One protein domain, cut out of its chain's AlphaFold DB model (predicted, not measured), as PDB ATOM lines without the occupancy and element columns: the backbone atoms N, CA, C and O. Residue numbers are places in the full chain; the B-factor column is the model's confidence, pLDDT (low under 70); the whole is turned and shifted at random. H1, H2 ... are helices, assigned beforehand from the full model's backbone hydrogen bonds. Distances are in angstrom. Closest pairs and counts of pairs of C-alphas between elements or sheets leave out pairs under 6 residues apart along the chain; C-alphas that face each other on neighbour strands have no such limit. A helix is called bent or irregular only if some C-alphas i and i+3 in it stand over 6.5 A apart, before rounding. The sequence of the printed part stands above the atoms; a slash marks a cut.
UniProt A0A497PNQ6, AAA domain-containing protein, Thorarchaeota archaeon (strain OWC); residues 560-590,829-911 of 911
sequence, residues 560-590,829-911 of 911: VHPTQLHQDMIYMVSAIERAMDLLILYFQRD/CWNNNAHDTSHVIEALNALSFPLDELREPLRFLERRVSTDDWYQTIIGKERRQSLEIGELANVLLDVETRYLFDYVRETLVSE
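This is residues 560 to 590 and 829 to 911 of the 911 residues of the protein "AAA domain-containing protein" of Thorarchaeota archaeon (strain OWC) (UniProt A0A497PNQ6). Four helices form an up-and-down bundle, a four-sided ring in which each touches two others: the two long helices H5 and H1 run opposite ways, and the shorter hairpin of H2 and H3 closes the other sides. The small helix H4 sits at one end of the bundle, and at the other end residues 904 to 911, mostly the last part of H5, stick out. The printed part has 114 residues with five named helices, H1 to H5 in chain order, and no named strand; its class is all helix. It is compact, with a radius of gyration of the C-alphas of 14.8 A, and only just elongated, spanning 51 by 25 by 21 A.

H5, the longest helix, covers residues 882 to 910, 42.2 A from C-alpha 882 at (124.170, 105.046, 152.206) to C-alpha 910 at (161.457, 89.378, 140.307). It is neither bent nor irregular, but only just: C-alphas 883 and 886 are 6.1 A apart. H1 covers residues 564 to 589, 37.4 A long, and begins with C-alpha 564 at (143.156, 82.617, 141.207). H2 is residues 834 to 846, 18.2 A. H3 is residues 851 to 866, 20.5 A; it is irregular, with C-alphas 853 and 856 7.2 A apart, and has a kink of 34 degrees near residue 858. H4 is residues 869 to 875, 9.8 A.

In the bundle of H1, H2, H3 and H5, each helix runs against the one before it in the chain, and the packing is part aligned, part crossed. H5 touches H1 with residues 885 to 896 alone, closest at the C-alphas of Ala 889 and Ala 579, 6.0 A; the tilt of 36 degrees, opposite ways, is only just steep. H5 touches H2 with residues 884 to 895 alone, closest at the C-alphas of Glu 884 and His 835, 5.6 A; the tilt of 34 degrees, the same way, is only just shallow. H2 and H3 form a helical hairpin at a shallow tilt of 30 degrees; their closest C-alphas are those of Ala 834 and Leu 861, 6.1 A. H1 touches H3, closest at the C-alphas of Ala 575 and Glu 862, 5.0 A. H4 is close to H1 but not clearly touching, with the C-alphas of Ile 874 and Tyr 586 6.9 A apart, and is apart from H2. Every O i to N i+4 pair is within hydrogen-bond range in H1, H2 and H4; H3 has 10 of 12 and H5 23 of 25.

The farthest C-alphas are those of Lys 877 and Glu 911, 51.6 A apart. Residues 591 to 828 are not printed, and C-alphas 590 and 829 are 29.6 A apart across this cut. Of the links printed whole none is long. The mean pLDDT of the printed part is 73.5; residues 866 to 884 and 899 to 911 are among those under 70.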
ATOM      1  N   VAL A 560     151.294  82.667 131.224       51.78
ATOM      2  CA  VAL A 560     150.915  82.275 132.580       51.78
ATOM      3  C   VAL A 560     149.400  82.237 132.623       51.78
ATOM      4  O   VAL A 560     148.721  83.239 132.403       51.78
ATOM      5  N   HIS A 561     148.856  81.053 132.885       58.12
ATOM      6  CA  HIS A 561     147.437  80.925 133.170       58.12
ATOM      7  C   HIS A 561     147.094  81.853 134.346       58.12
ATOM      8  O   HIS A 561     147.777  81.755 135.370       58.12
ATOM      9  N   PRO A 562     146.082  82.738 134.219       60.62
ATOM     10  CA  PRO A 562     145.715  83.647 135.293       60.62
ATOM     11  C   PRO A 562     145.543  82.836 136.573       60.62
ATOM     12  O   PRO A 562     144.721  81.916 136.618       60.62
ATOM     13  N   THR A 563     146.352  83.121 137.594       68.12
ATOM     14  CA  THR A 563     146.176  82.436 138.877       68.12
ATOM     15  C   THR A 563     144.869  82.912 139.503       68.12
ATOM     16  O   THR A 563     144.316  83.945 139.116       68.12
ATOM     17  N   GLN A 564     144.367  82.192 140.504       69.69
ATOM     18  CA  GLN A 564     143.156  82.617 141.207       69.69
ATOM     19  C   GLN A 564     143.278  84.056 141.744       69.69
ATOM     20  O   GLN A 564     142.331  84.829 141.627       69.69
ATOM     21  N   LEU A 565     144.477  84.429 142.207       69.00
ATOM     22  CA  LEU A 565     144.813  85.771 142.675       69.00
ATOM     23  C   LEU A 565     144.591  86.847 141.601       69.00
ATOM     24  O   LEU A 565     144.026  87.896 141.892       69.00
ATOM     25  N   HIS A 566     144.974  86.563 140.350       69.44
ATOM     26  CA  HIS A 566     144.788  87.490 139.228       69.44
ATOM     27  C   HIS A 566     143.301  87.792 139.021       69.44
ATOM     28  O   HIS A 566     142.909  88.947 138.868       69.44
ATOM     29  N   GLN A 567     142.463  86.752 139.047       71.44
ATOM     30  CA  GLN A 567     141.016  86.905 138.905       71.44
ATOM     31  C   GLN A 567     140.433  87.722 140.058       71.44
ATOM     32  O   GLN A 567     139.649  88.632 139.822       71.44
ATOM     33  N   ASP A 568     140.852  87.444 141.295       71.12
ATOM     34  CA  ASP A 568     140.365  88.169 142.473       71.12
ATOM     35  C   ASP A 568     140.722  89.656 142.429       71.12
ATOM     36  O   ASP A 568     139.913  90.497 142.812       71.12
ATOM     37  N   MET A 569     141.895  89.996 141.893       72.00
ATOM     38  CA  MET A 569     142.324  91.384 141.729       72.00
ATOM     39  C   MET A 569     141.541  92.091 140.622       72.00
ATOM     40  O   MET A 569     141.133  93.235 140.815       72.00
ATOM     41  N   ILE A 570     141.238  91.404 139.514       69.81
ATOM     42  CA  ILE A 570     140.319  91.918 138.487       69.81
ATOM     43  C   ILE A 570     138.937  92.189 139.096       69.81
ATOM     44  O   ILE A 570     138.372  93.264 138.888       69.81
ATOM     45  N   TYR A 571     138.402  91.250 139.882       71.81
ATOM     46  CA  TYR A 571     137.109  91.412 140.548       71.81
ATOM     47  C   TYR A 571     137.111  92.583 141.528       71.81
ATOM     48  O   TYR A 571     136.183  93.388 141.498       71.81
ATOM     49  N   MET A 572     138.161  92.721 142.340       74.31
ATOM     50  CA  MET A 572     138.303  93.812 143.303       74.31
ATOM     51  C   MET A 572     138.377  95.173 142.608       74.31
ATOM     52  O   MET A 572     137.595  96.056 142.941       74.31
ATOM     53  N   VAL A 573     139.238  95.329 141.597       73.19
ATOM     54  CA  VAL A 573     139.322  96.569 140.806       73.19
ATOM     55  C   VAL A 573     137.966  96.898 140.184       73.19
ATOM     56  O   VAL A 573     137.484  98.024 140.276       73.19
ATOM     57  N   SER A 574     137.295  95.898 139.614       69.94
ATOM     58  CA  SER A 574     135.974  96.081 139.018       69.94
ATOM     59  C   SER A 574     134.904  96.459 140.054       69.94
ATOM     60  O   SER A 574     134.000  97.238 139.745       69.94
ATOM     61  N   ALA A 575     134.989  95.927 141.277       72.81
ATOM     62  CA  ALA A 575     134.130  96.305 142.398       72.81
ATOM     63  C   ALA A 575     134.353  97.763 142.792       72.81
ATOM     64  O   ALA A 575     133.393  98.484 143.041       72.81
ATOM     65  N   ILE A 576     135.609  98.199 142.816       75.81
ATOM     66  CA  ILE A 576     135.985  99.555 143.196       75.81
ATOM     67  C   ILE A 576     135.505 100.557 142.160       75.81
ATOM     68  O   ILE A 576     134.809 101.499 142.528       75.81
ATOM     69  N   GLU A 577     135.768 100.311 140.874       73.81
ATOM     70  CA  GLU A 577     135.241 101.145 139.788       73.81
ATOM     71  C   GLU A 577     133.713 101.275 139.891       73.81
ATOM     72  O   GLU A 577     133.174 102.381 139.835       73.81
ATOM     73  N   ARG A 578     133.003 100.162 140.142       72.69
ATOM     74  CA  ARG A 578     131.549 100.186 140.372       72.69
ATOM     75  C   ARG A 578     131.169 101.017 141.594       72.69
ATOM     76  O   ARG A 578     130.313 101.889 141.471       72.69
ATOM     77  N   ALA A 579     131.766 100.756 142.755       76.00
ATOM     78  CA  ALA A 579     131.464 101.470 143.994       76.00
ATOM     79  C   ALA A 579     131.688 102.978 143.831       76.00
ATOM     80  O   ALA A 579     130.869 103.777 144.280       76.00
ATOM     81  N   MET A 580     132.752 103.368 143.132       78.06
ATOM     82  CA  MET A 580     133.078 104.760 142.843       78.06
ATOM     83  C   MET A 580     132.079 105.422 141.910       78.06
ATOM     84  O   MET A 580     131.621 106.523 142.204       78.06
ATOM     85  N   ASP A 581     131.730 104.783 140.795       73.31
ATOM     86  CA  ASP A 581     130.752 105.348 139.868       73.31
ATOM     87  C   ASP A 581     129.382 105.488 140.538       73.31
ATOM     88  O   ASP A 581     128.707 106.505 140.371       73.31
ATOM     89  N   LEU A 582     129.004 104.521 141.376       74.81
ATOM     90  CA  LEU A 582     127.794 104.583 142.195       74.81
ATOM     91  C   LEU A 582     127.855 105.716 143.216       74.81
ATOM     92  O   LEU A 582     126.882 106.455 143.355       74.81
ATOM     93  N   LEU A 583     128.995 105.900 143.877       81.50
ATOM     94  CA  LEU A 583     129.201 106.990 144.819       81.50
ATOM     95  C   LEU A 583     129.134 108.359 144.134       81.50
ATOM     96  O   LEU A 583     128.485 109.267 144.644       81.50
ATOM     97  N   ILE A 584     129.768 108.515 142.968       80.12
ATOM     98  CA  ILE A 584     129.722 109.751 142.176       80.12
ATOM     99  C   ILE A 584     128.284 110.041 141.749       80.12
ATOM    100  O   ILE A 584     127.828 111.173 141.900       80.12
ATOM    101  N   LEU A 585     127.562 109.041 141.237       74.00
ATOM    102  CA  LEU A 585     126.160 109.187 140.844       74.00
ATOM    103  C   LEU A 585     125.274 109.575 142.031       74.00
ATOM    104  O   LEU A 585     124.487 110.517 141.930       74.00
ATOM    105  N   TYR A 586     125.416 108.871 143.156       77.38
ATOM    106  CA  TYR A 586     124.695 109.168 144.389       77.38
ATOM    107  C   TYR A 586     124.975 110.602 144.847       77.38
ATOM    108  O   TYR A 586     124.046 111.372 145.075       77.38
ATOM    109  N   PHE A 587     126.243 111.006 144.882       82.75
ATOM    110  CA  PHE A 587     126.639 112.341 145.312       82.75
ATOM    111  C   PHE A 587     126.168 113.445 144.357       82.75
ATOM    112  O   PHE A 587     125.777 114.524 144.785       82.75
ATOM    113  N   GLN A 588     126.154 113.194 143.046       77.75
ATOM    114  CA  GLN A 588     125.593 114.137 142.073       77.75
ATOM    115  C   GLN A 588     124.088 114.352 142.268       77.75
ATOM    116  O   GLN A 588     123.577 115.436 141.973       77.75
ATOM    117  N   ARG A 589     123.382 113.328 142.757       71.94
ATOM    118  CA  ARG A 589     121.959 113.393 143.090       71.94
ATOM    119  C   ARG A 589     121.725 114.100 144.422       71.94
ATOM    120  O   ARG A 589     120.849 114.960 144.498       71.94
ATOM    121  N   ASP A 590     122.501 113.749 145.438       77.31
ATOM    122  CA  ASP A 590     122.459 114.368 146.755       77.31
ATOM    123  C   ASP A 590     123.876 114.685 147.270       77.31
ATOM    124  O   ASP A 590     124.505 113.858 147.937       77.31
ATOM    125  N   CYS A 829     132.814  86.751 155.524       92.19
ATOM    126  CA  CYS A 829     132.346  88.023 156.079       92.19
ATOM    127  C   CYS A 829     132.296  88.015 157.608       92.19
ATOM    128  O   CYS A 829     132.433  86.972 158.256       92.19
ATOM    129  N   TRP A 830     132.053  89.194 158.172       93.69
ATOM    130  CA  TRP A 830     131.673  89.380 159.566       93.69
ATOM    131  C   TRP A 830     130.220  89.851 159.608       93.69
ATOM    132  O   TRP A 830     129.811  90.709 158.827       93.69
ATOM    133  N   ASN A 831     129.408  89.183 160.433       87.88
ATOM    134  CA  ASN A 831     127.972  89.442 160.618       87.88
ATOM    135  C   ASN A 831     127.100  89.467 159.345       87.88
ATOM    136  O   ASN A 831     125.970  89.948 159.387       87.88
ATOM    137  N   ASN A 832     127.581  88.923 158.216       87.56
ATOM    138  CA  ASN A 832     126.925  89.063 156.908       87.56
ATOM    139  C   ASN A 832     126.614  90.533 156.557       87.56
ATOM    140  O   ASN A 832     125.612  90.832 155.903       87.56
ATOM    141  N   ASN A 833     127.483  91.445 156.996       85.25
ATOM    142  CA  ASN A 833     127.343  92.881 156.821       85.25
ATOM    143  C   ASN A 833     128.590  93.458 156.119       85.25
ATOM    144  O   ASN A 833     129.724  93.080 156.423       85.25
ATOM    145  N   ALA A 834     128.373  94.330 155.127       84.19
ATOM    146  CA  ALA A 834     129.446  94.926 154.329       84.19
ATOM    147  C   ALA A 834     130.260  95.956 155.119       84.19
ATOM    148  O   ALA A 834     131.482  95.971 154.996       84.19
ATOM    149  N   HIS A 835     129.610  96.758 155.957       84.56
ATOM    150  CA  HIS A 835     130.250  97.735 156.831       84.56
ATOM    151  C   HIS A 835     131.181  97.065 157.851       84.56
ATOM    152  O   HIS A 835     132.378  97.345 157.855       84.56
ATOM    153  N   ASP A 836     130.688  96.081 158.607       89.25
ATOM    154  CA  ASP A 836     131.497  95.328 159.578       89.25
ATOM    155  C   ASP A 836     132.688  94.650 158.893       89.25
ATOM    156  O   ASP A 836     133.829  94.731 159.349       89.25
ATOM    157  N   THR A 837     132.432  94.001 157.751       92.12
ATOM    158  CA  THR A 837     133.476  93.330 156.966       92.12
ATOM    159  C   THR A 837     134.527  94.325 156.470       92.12
ATOM    160  O   THR A 837     135.710  93.993 156.455       92.12
ATOM    161  N   SER A 838     134.124  95.547 156.116       90.00
ATOM    162  CA  SER A 838     135.039  96.602 155.670       90.00
ATOM    163  C   SER A 838     135.975  97.042 156.793       90.00
ATOM    164  O   SER A 838     137.186  97.056 156.592       90.00
ATOM    165  N   HIS A 839     135.456  97.294 157.997       92.12
ATOM    166  CA  HIS A 839     136.285  97.629 159.163       92.12
ATOM    167  C   HIS A 839     137.306  96.543 159.479       92.12
ATOM    168  O   HIS A 839     138.486  96.822 159.697       92.12
ATOM    169  N   VAL A 840     136.876  95.278 159.461       95.38
ATOM    170  CA  VAL A 840     137.785  94.156 159.716       95.38
ATOM    171  C   VAL A 840     138.864  94.067 158.640       95.38
ATOM    172  O   VAL A 840     140.037  93.898 158.972       95.38
ATOM    173  N   ILE A 841     138.505  94.223 157.364       93.06
ATOM    174  CA  ILE A 841     139.477  94.262 156.270       93.06
ATOM    175  C   ILE A 841     140.442  95.440 156.437       93.06
ATOM    176  O   ILE A 841     141.635  95.240 156.240       93.06
ATOM    177  N   GLU A 842     139.983  96.629 156.834       91.75
ATOM    178  CA  GLU A 842     140.849  97.792 157.081       91.75
ATOM    179  C   GLU A 842     141.883  97.493 158.177       91.75
ATOM    180  O   GLU A 842     143.088  97.694 157.988       91.75
ATOM    181  N   ALA A 843     141.439  96.919 159.298       95.06
ATOM    182  CA  ALA A 843     142.315  96.541 160.400       95.06
ATOM    183  C   ALA A 843     143.318  95.442 160.002       95.06
ATOM    184  O   ALA A 843     144.510  95.546 160.299       95.06
ATOM    185  N   LEU A 844     142.867  94.398 159.295       94.44
ATOM    186  CA  LEU A 844     143.742  93.335 158.783       94.44
ATOM    187  C   LEU A 844     144.710  93.872 157.716       94.44
ATOM    188  O   LEU A 844     145.883  93.499 157.699       94.44
ATOM    189  N   ASN A 845     144.267  94.807 156.878       89.81
ATOM    190  CA  ASN A 845     145.111  95.485 155.904       89.81
ATOM    191  C   ASN A 845     146.212  96.292 156.583       89.81
ATOM    192  O   ASN A 845     147.369  96.193 156.184       89.81
ATOM    193  N   ALA A 846     145.918  97.003 157.671       90.94
ATOM    194  CA  ALA A 846     146.937  97.697 158.456       90.94
ATOM    195  C   ALA A 846     147.984  96.743 159.062       90.94
ATOM    196  O   ALA A 846     149.134  97.142 159.245       90.94
ATOM    197  N   LEU A 847     147.621  95.476 159.304       92.19
ATOM    198  CA  LEU A 847     148.518  94.414 159.779       92.19
ATOM    199  C   LEU A 847     149.360  93.748 158.691       92.19
ATOM    200  O   LEU A 847     150.157  92.870 159.020       92.19
ATOM    201  N   SER A 848     149.229  94.145 157.424       87.25
ATOM    202  CA  SER A 848     149.925  93.471 156.314       87.25
ATOM    203  C   SER A 848     149.467  92.023 156.136       87.25
ATOM    204  O   SER A 848     150.279  91.129 155.901       87.25
ATOM    205  N   PHE A 849     148.175  91.764 156.341       87.75
ATOM    206  CA  PHE A 849     147.638  90.412 156.282       87.75
ATOM    207  C   PHE A 849     147.720  89.831 154.854       87.75
ATOM    208  O   PHE A 849     147.552  90.584 153.895       87.75
ATOM    209  N   PRO A 850     147.994  88.524 154.671       84.69
ATOM    210  CA  PRO A 850     148.153  87.952 153.334       84.69
ATOM    211  C   PRO A 850     146.881  88.073 152.485       84.69
ATOM    212  O   PRO A 850     145.779  87.792 152.959       84.69
ATOM    213  N   LEU A 851     147.038  88.423 151.205       74.31
ATOM    214  CA  LEU A 851     145.910  88.646 150.290       74.31
ATOM    215  C   LEU A 851     145.043  87.393 150.101       74.31
ATOM    216  O   LEU A 851     143.818  87.493 150.039       74.31
ATOM    217  N   ASP A 852     145.657  86.210 150.083       78.62
ATOM    218  CA  ASP A 852     144.926  84.944 149.980       78.62
ATOM    219  C   ASP A 852     143.928  84.741 151.132       78.62
ATOM    220  O   ASP A 852     142.883  84.124 150.931       78.62
ATOM    221  N   GLU A 853     144.195  85.317 152.308       84.50
ATOM    222  CA  GLU A 853     143.284  85.265 153.456       84.50
ATOM    223  C   GLU A 853     142.199  86.360 153.413       84.50
ATOM    224  O   GLU A 853     141.126  86.193 153.995       84.50
ATOM    225  N   LEU A 854     142.428  87.455 152.677       86.94
ATOM    226  CA  LEU A 854     141.426  88.501 152.423       86.94
ATOM    227  C   LEU A 854     140.551  88.229 151.195       86.94
ATOM    228  O   LEU A 854     139.562  88.929 150.985       86.94
ATOM    229  N   ARG A 855     140.863  87.194 150.413       84.56
ATOM    230  CA  ARG A 855     140.155  86.842 149.177       84.56
ATOM    231  C   ARG A 855     138.644  86.717 149.355       84.56
ATOM    232  O   ARG A 855     137.881  87.385 148.663       84.56
ATOM    233  N   GLU A 856     138.195  85.854 150.262       89.50
ATOM    234  CA  GLU A 856     136.761  85.630 150.478       89.50
ATOM    235  C   GLU A 856     136.032  86.868 151.044       89.50
ATOM    236  O   GLU A 856     134.947  87.174 150.544       89.50
ATOM    237  N   PRO A 857     136.611  87.637 151.989       90.75
ATOM    238  CA  PRO A 857     136.104  88.963 152.353       90.75
ATOM    239  C   PRO A 857     135.958  89.943 151.202       90.75
ATOM    240  O   PRO A 857     134.905  90.562 151.050       90.75
ATOM    241  N   LEU A 858     136.973  90.059 150.351       85.69
ATOM    242  CA  LEU A 858     136.931  90.971 149.214       85.69
ATOM    243  C   LEU A 858     135.898  90.531 148.180       85.69
ATOM    244  O   LEU A 858     135.172  91.370 147.659       85.69
ATOM    245  N   ARG A 859     135.739  89.224 147.951       85.06
ATOM    246  CA  ARG A 859     134.646  88.680 147.130       85.06
ATOM    247  C   ARG A 859     133.277  88.928 147.743       85.06
ATOM    248  O   ARG A 859     132.314  89.139 147.016       85.06
ATOM    249  N   PHE A 860     133.152  88.869 149.066       87.69
ATOM    250  CA  PHE A 860     131.903  89.220 149.730       87.69
ATOM    251  C   PHE A 860     131.544  90.687 149.471       87.69
ATOM    252  O   PHE A 860     130.420  90.959 149.053       87.69
ATOM    253  N   LEU A 861     132.500  91.607 149.644       84.19
ATOM    254  CA  LEU A 861     132.304  93.025 149.339       84.19
ATOM    255  C   LEU A 861     132.022  93.260 147.850       84.19
ATOM    256  O   LEU A 861     131.083  93.976 147.518       84.19
ATOM    257  N   GLU A 862     132.764  92.606 146.954       82.75
ATOM    258  CA  GLU A 862     132.535  92.678 145.510       82.75
ATOM    259  C   GLU A 862     131.121  92.241 145.151       82.75
ATOM    260  O   GLU A 862     130.415  92.994 144.488       82.75
ATOM    261  N   ARG A 863     130.667  91.085 145.647       82.44
ATOM    262  CA  ARG A 863     129.303  90.605 145.405       82.44
ATOM    263  C   ARG A 863     128.270  91.610 145.891       82.44
ATOM    264  O   ARG A 863     127.311  91.856 145.171       82.44
ATOM    265  N   ARG A 864     128.475  92.218 147.064       78.56
ATOM    266  CA  ARG A 864     127.566  93.236 147.617       78.56
ATOM    267  C   ARG A 864     127.488  94.490 146.747       78.56
ATOM    268  O   ARG A 864     126.389  94.986 146.531       78.56
ATOM    269  N   VAL A 865     128.613  94.957 146.204       73.06
ATOM    270  CA  VAL A 865     128.647  96.099 145.267       73.06
ATOM    271  C   VAL A 865     128.080  95.725 143.892       73.06
ATOM    272  O   VAL A 865     127.502  96.563 143.204       73.06
ATOM    273  N   SER A 866     128.265  94.475 143.465       67.88
ATOM    274  CA  SER A 866     127.848  93.972 142.153       67.88
ATOM    275  C   SER A 866     126.371  93.608 142.069       67.88
ATOM    276  O   SER A 866     125.810  93.637 140.975       67.88
ATOM    277  N   THR A 867     125.734  93.237 143.180       65.88
ATOM    278  CA  THR A 867     124.295  92.969 143.210       65.88
ATOM    279  C   THR A 867     123.503  94.264 143.050       65.88
ATOM    280  O   THR A 867     123.763  95.235 143.760       65.88
ATOM    281  N   ASP A 868     122.493  94.253 142.171       52.34
ATOM    282  CA  ASP A 868     121.575  95.384 141.950       52.34
ATOM    283  C   ASP A 868     120.880  95.856 143.242       52.34
ATOM    284  O   ASP A 868     120.420  96.994 143.298       52.34
ATOM    285  N   ASP A 869     120.859  95.036 144.300       52.72
ATOM    286  CA  ASP A 869     120.385  95.405 145.639       52.72
ATOM    287  C   ASP A 869     121.037  96.693 146.150       52.72
ATOM    288  O   ASP A 869     120.341  97.553 146.670       52.72
ATOM    289  N   TRP A 870     122.336  96.900 145.922       54.12
ATOM    290  CA  TRP A 870     123.014  98.140 146.312       54.12
ATOM    291  C   TRP A 870     122.485  99.367 145.561       54.12
ATOM    292  O   TRP A 870     122.375 100.464 146.105       54.12
ATOM    293  N   TYR A 871     122.118  99.183 144.296       51.53
ATOM    294  CA  TYR A 871     121.514 100.234 143.492       51.53
ATOM    295  C   TYR A 871     120.067 100.506 143.928       51.53
ATOM    296  O   TYR A 871     119.659 101.661 144.039       51.53
ATOM    297  N   GLN A 872     119.305  99.452 144.244       45.88
ATOM    298  CA  GLN A 872     117.969  99.564 144.843       45.88
ATOM    299  C   GLN A 872     118.024 100.264 146.203       45.88
ATOM    300  O   GLN A 872     117.130 101.027 146.539       45.88
ATOM    301  N   THR A 873     119.103 100.064 146.949       48.69
ATOM    302  CA  THR A 873     119.419 100.693 148.228       48.69
ATOM    303  C   THR A 873     119.789 102.174 148.108       48.69
ATOM    304  O   THR A 873     119.287 102.986 148.874       48.69
ATOM    305  N   ILE A 874     120.590 102.562 147.109       46.16
ATOM    306  CA  ILE A 874     120.885 103.972 146.768       46.16
ATOM    307  C   ILE A 874     119.599 104.764 146.482       46.16
ATOM    308  O   ILE A 874     119.572 105.993 146.581       46.16
ATOM    309  N   ILE A 875     118.530 104.067 146.093       44.22
ATOM    310  CA  ILE A 875     117.278 104.672 145.638       44.22
ATOM    311  C   ILE A 875     116.098 104.372 146.584       44.22
ATOM    312  O   ILE A 875     115.070 105.054 146.543       44.22
ATOM    313  N   GLY A 876     116.267 103.420 147.499       45.66
ATOM    314  CA  GLY A 876     115.301 102.975 148.496       45.66
ATOM    315  C   GLY A 876     115.630 103.500 149.896       45.66
ATOM    316  O   GLY A 876     116.775 103.600 150.300       45.66
ATOM    317  N   LYS A 877     114.590 103.833 150.668       43.84
ATOM    318  CA  LYS A 877     114.636 104.560 151.955       43.84
ATOM    319  C   LYS A 877     115.347 103.864 153.140       43.84
ATOM    320  O   LYS A 877     115.183 104.324 154.272       43.84
ATOM    321  N   GLU A 878     116.114 102.790 152.957       47.16
ATOM    322  CA  GLU A 878     116.840 102.178 154.082       47.16
ATOM    323  C   GLU A 878     118.158 102.930 154.357       47.16
ATOM    324  O   GLU A 878     119.247 102.535 153.953       47.16
ATOM    325  N   ARG A 879     118.025 104.036 155.110       48.28
ATOM    326  CA  ARG A 879     119.068 104.968 155.604       48.28
ATOM    327  C   ARG A 879     120.405 104.355 156.029       48.28
ATOM    328  O   ARG A 879     121.417 105.043 156.007       48.28
ATOM    329  N   ARG A 880     120.413 103.107 156.506       49.75
ATOM    330  CA  ARG A 880     121.622 102.488 157.068       49.75
ATOM    331  C   ARG A 880     122.681 102.191 156.007       49.75
ATOM    332  O   ARG A 880     123.840 102.055 156.362       49.75
ATOM    333  N   GLN A 881     122.299 102.122 154.735       51.31
ATOM    334  CA  GLN A 881     123.162 101.597 153.682       51.31
ATOM    335  C   GLN A 881     123.884 102.676 152.846       51.31
ATOM    336  O   GLN A 881     124.857 102.372 152.164       51.31
ATOM    337  N   SER A 882     123.481 103.951 152.915       51.41
ATOM    338  CA  SER A 882     124.170 105.046 152.206       51.41
ATOM    339  C   SER A 882     125.508 105.431 152.854       51.41
ATOM    340  O   SER A 882     126.465 105.749 152.147       51.41
ATOM    341  N   LEU A 883     125.591 105.328 154.186       55.38
ATOM    342  CA  LEU A 883     126.834 105.391 154.968       55.38
ATOM    343  C   LEU A 883     127.826 104.295 154.550       55.38
ATOM    344  O   LEU A 883     129.028 104.548 154.484       55.38
ATOM    345  N   GLU A 884     127.319 103.112 154.188       68.81
ATOM    346  CA  GLU A 884     128.153 101.980 153.781       68.81
ATOM    347  C   GLU A 884     128.917 102.279 152.483       68.81
ATOM    348  O   GLU A 884     130.002 101.751 152.311       68.81
ATOM    349  N   ILE A 885     128.430 103.152 151.588       73.31
ATOM    350  CA  ILE A 885     129.051 103.411 150.270       73.31
ATOM    351  C   ILE A 885     130.373 104.152 150.383       73.31
ATOM    352  O   ILE A 885     131.383 103.703 149.839       73.31
ATOM    353  N   GLY A 886     130.364 105.305 151.052       79.00
ATOM    354  CA  GLY A 886     131.565 106.123 151.200       79.00
ATOM    355  C   GLY A 886     132.635 105.393 152.005       79.00
ATOM    356  O   GLY A 886     133.819 105.469 151.682       79.00
ATOM    357  N   GLU A 887     132.227 104.654 153.032       80.88
ATOM    358  CA  GLU A 887     133.137 103.896 153.886       80.88
ATOM    359  C   GLU A 887     133.671 102.635 153.199       80.88
ATOM    360  O   GLU A 887     134.884 102.435 153.164       80.88
ATOM    361  N   LEU A 888     132.809 101.844 152.552       81.88
ATOM    362  CA  LEU A 888     133.216 100.691 151.746       81.88
ATOM    363  C   LEU A 888     134.175 101.104 150.636       81.88
ATOM    364  O   LEU A 888     135.213 100.471 150.456       81.88
ATOM    365  N   ALA A 889     133.856 102.178 149.908       82.69
ATOM    366  CA  ALA A 889     134.753 102.714 148.897       82.69
ATOM    367  C   ALA A 889     136.091 103.111 149.532       82.69
ATOM    368  O   ALA A 889     137.127 102.697 149.032       82.69
ATOM    369  N   ASN A 890     136.103 103.823 150.664       82.88
ATOM    370  CA  ASN A 890     137.352 104.159 151.359       82.88
ATOM    371  C   ASN A 890     138.198 102.928 151.700       82.88
ATOM    372  O   ASN A 890     139.398 102.942 151.427       82.88
ATOM    373  N   VAL A 891     137.586 101.881 152.256       82.12
ATOM    374  CA  VAL A 891     138.292 100.647 152.624       82.12
ATOM    375  C   VAL A 891     138.815  99.930 151.389       82.12
ATOM    376  O   VAL A 891     139.985  99.554 151.357       82.12
ATOM    377  N   LEU A 892     137.983  99.758 150.360       81.31
ATOM    378  CA  LEU A 892     138.414  99.090 149.138       81.31
ATOM    379  C   LEU A 892     139.570  99.849 148.468       81.31
ATOM    380  O   LEU A 892     140.505  99.205 148.010       81.31
ATOM    381  N   LEU A 893     139.569 101.188 148.491       78.94
ATOM    382  CA  LEU A 893     140.673 102.018 147.982       78.94
ATOM    383  C   LEU A 893     141.975 101.834 148.780       78.94
ATOM    384  O   LEU A 893     143.066 101.823 148.201       78.94
ATOM    385  N   ASP A 894     141.876 101.695 150.103       77.94
ATOM    386  CA  ASP A 894     143.039 101.524 150.984       77.94
ATOM    387  C   ASP A 894     143.633 100.113 150.886       77.94
ATOM    388  O   ASP A 894     144.855  99.938 150.918       77.94
ATOM    389  N   VAL A 895     142.778  99.102 150.717       74.81
ATOM    390  CA  VAL A 895     143.174  97.731 150.366       74.81
ATOM    391  C   VAL A 895     143.850  97.735 149.002       74.81
ATOM    392  O   VAL A 895     144.971  97.247 148.869       74.81
ATOM    393  N   GLU A 896     143.194  98.328 148.004       72.69
ATOM    394  CA  GLU A 896     143.680  98.378 146.634       72.69
ATOM    395  C   GLU A 896     145.097  98.950 146.585       72.69
ATOM    396  O   GLU A 896     146.029  98.286 146.134       72.69
ATOM    397  N   THR A 897     145.271 100.157 147.126       67.25
ATOM    398  CA  THR A 897     146.523 100.913 147.019       67.25
ATOM    399  C   THR A 897     147.707 100.147 147.590       67.25
ATOM    400  O   THR A 897     148.781 100.153 146.994       67.25
ATOM    401  N   ARG A 898     147.533  99.471 148.727       70.88
ATOM    402  CA  ARG A 898     148.623  98.738 149.364       70.88
ATOM    403  C   ARG A 898     148.964  97.458 148.604       70.88
ATOM    404  O   ARG A 898     150.102  97.282 148.172       70.88
ATOM    405  N   TYR A 899     147.989  96.564 148.449       69.31
ATOM    406  CA  TYR A 899     148.255  95.216 147.941       69.31
ATOM    407  C   TYR A 899     148.710  95.216 146.496       69.31
ATOM    408  O   TYR A 899     149.528  94.393 146.093       69.31
ATOM    409  N   LEU A 900     148.193  96.151 145.710       65.81
ATOM    410  CA  LEU A 900     148.534  96.226 144.305       65.81
ATOM    411  C   LEU A 900     149.905  96.814 144.083       65.81
ATOM    412  O   LEU A 900     150.624  96.354 143.201       65.81
ATOM    413  N   PHE A 901     150.287  97.777 144.916       65.94
ATOM    414  CA  PHE A 901     151.640  98.290 144.894       65.94
ATOM    415  C   PHE A 901     152.643  97.198 145.266       65.94
ATOM    416  O   PHE A 901     153.643  97.032 144.571       65.94
ATOM    417  N   ASP A 902     152.355  96.421 146.310       68.56
ATOM    418  CA  ASP A 902     153.222  95.324 146.737       68.56
ATOM    419  C   ASP A 902     153.306  94.226 145.660       68.56
ATOM    420  O   ASP A 902     154.409  93.827 145.296       68.56
ATOM    421  N   TYR A 903     152.186  93.835 145.039       68.62
ATOM    422  CA  TYR A 903     152.182  92.848 143.950       68.62
ATOM    423  C   TYR A 903     152.945  93.318 142.703       68.62
ATOM    424  O   TYR A 903     153.760  92.579 142.143       68.62
ATOM    425  N   VAL A 904     152.692  94.551 142.244       66.00
ATOM    426  CA  VAL A 904     153.392  95.133 141.089       66.00
ATOM    427  C   VAL A 904     154.882  95.257 141.401       66.00
ATOM    428  O   VAL A 904     155.702  94.918 140.553       66.00
ATOM    429  N   ARG A 905     155.248  95.679 142.617       67.12
ATOM    430  CA  ARG A 905     156.643  95.760 143.066       67.12
ATOM    431  C   ARG A 905     157.305  94.382 143.064       67.12
ATOM    432  O   ARG A 905     158.397  94.261 142.524       67.12
ATOM    433  N   GLU A 906     156.667  93.353 143.614       66.69
ATOM    434  CA  GLU A 906     157.206  91.985 143.627       66.69
ATOM    435  C   GLU A 906     157.362  91.414 142.213       66.69
ATOM    436  O   GLU A 906     158.410  90.860 141.884       66.69
ATOM    437  N   THR A 907     156.364  91.610 141.348       64.06
ATOM    438  CA  THR A 907     156.398  91.135 139.955       64.06
ATOM    439  C   THR A 907     157.486  91.851 139.148       64.06
ATOM    440  O   THR A 907     158.289  91.200 138.494       64.06
ATOM    441  N   LEU A 908     157.575  93.183 139.243       62.06
ATOM    442  CA  LEU A 908     158.562  93.984 138.503       62.06
ATOM    443  C   LEU A 908     160.005  93.826 139.001       62.06
ATOM    444  O   LEU A 908     160.920  94.186 138.271       62.06
ATOM    445  N   VAL A 909     160.210  93.404 140.253       61.19
ATOM    446  CA  VAL A 909     161.550  93.193 140.836       61.19
ATOM    447  C   VAL A 909     162.031  91.751 140.649       61.19
ATOM    448  O   VAL A 909     163.235  91.505 140.695       61.19
ATOM    449  N   SER A 910     161.112  90.793 140.497       55.81
ATOM    450  CA  SER A 910     161.457  89.378 140.307       55.81
ATOM    451  C   SER A 910     161.729  88.992 138.850       55.81
ATOM    452  O   SER A 910     162.474  88.032 138.633       55.81
ATOM    453  N   GLU A 911     161.171  89.727 137.882       48.00
ATOM    454  CA  GLU A 911     161.547  89.688 136.455       48.00
ATOM    455  C   GLU A 911     162.762  90.570 136.147       48.00
ATOM    456  O   GLU A 911     163.603  90.128 135.323       48.00
TER     457      GLU A 911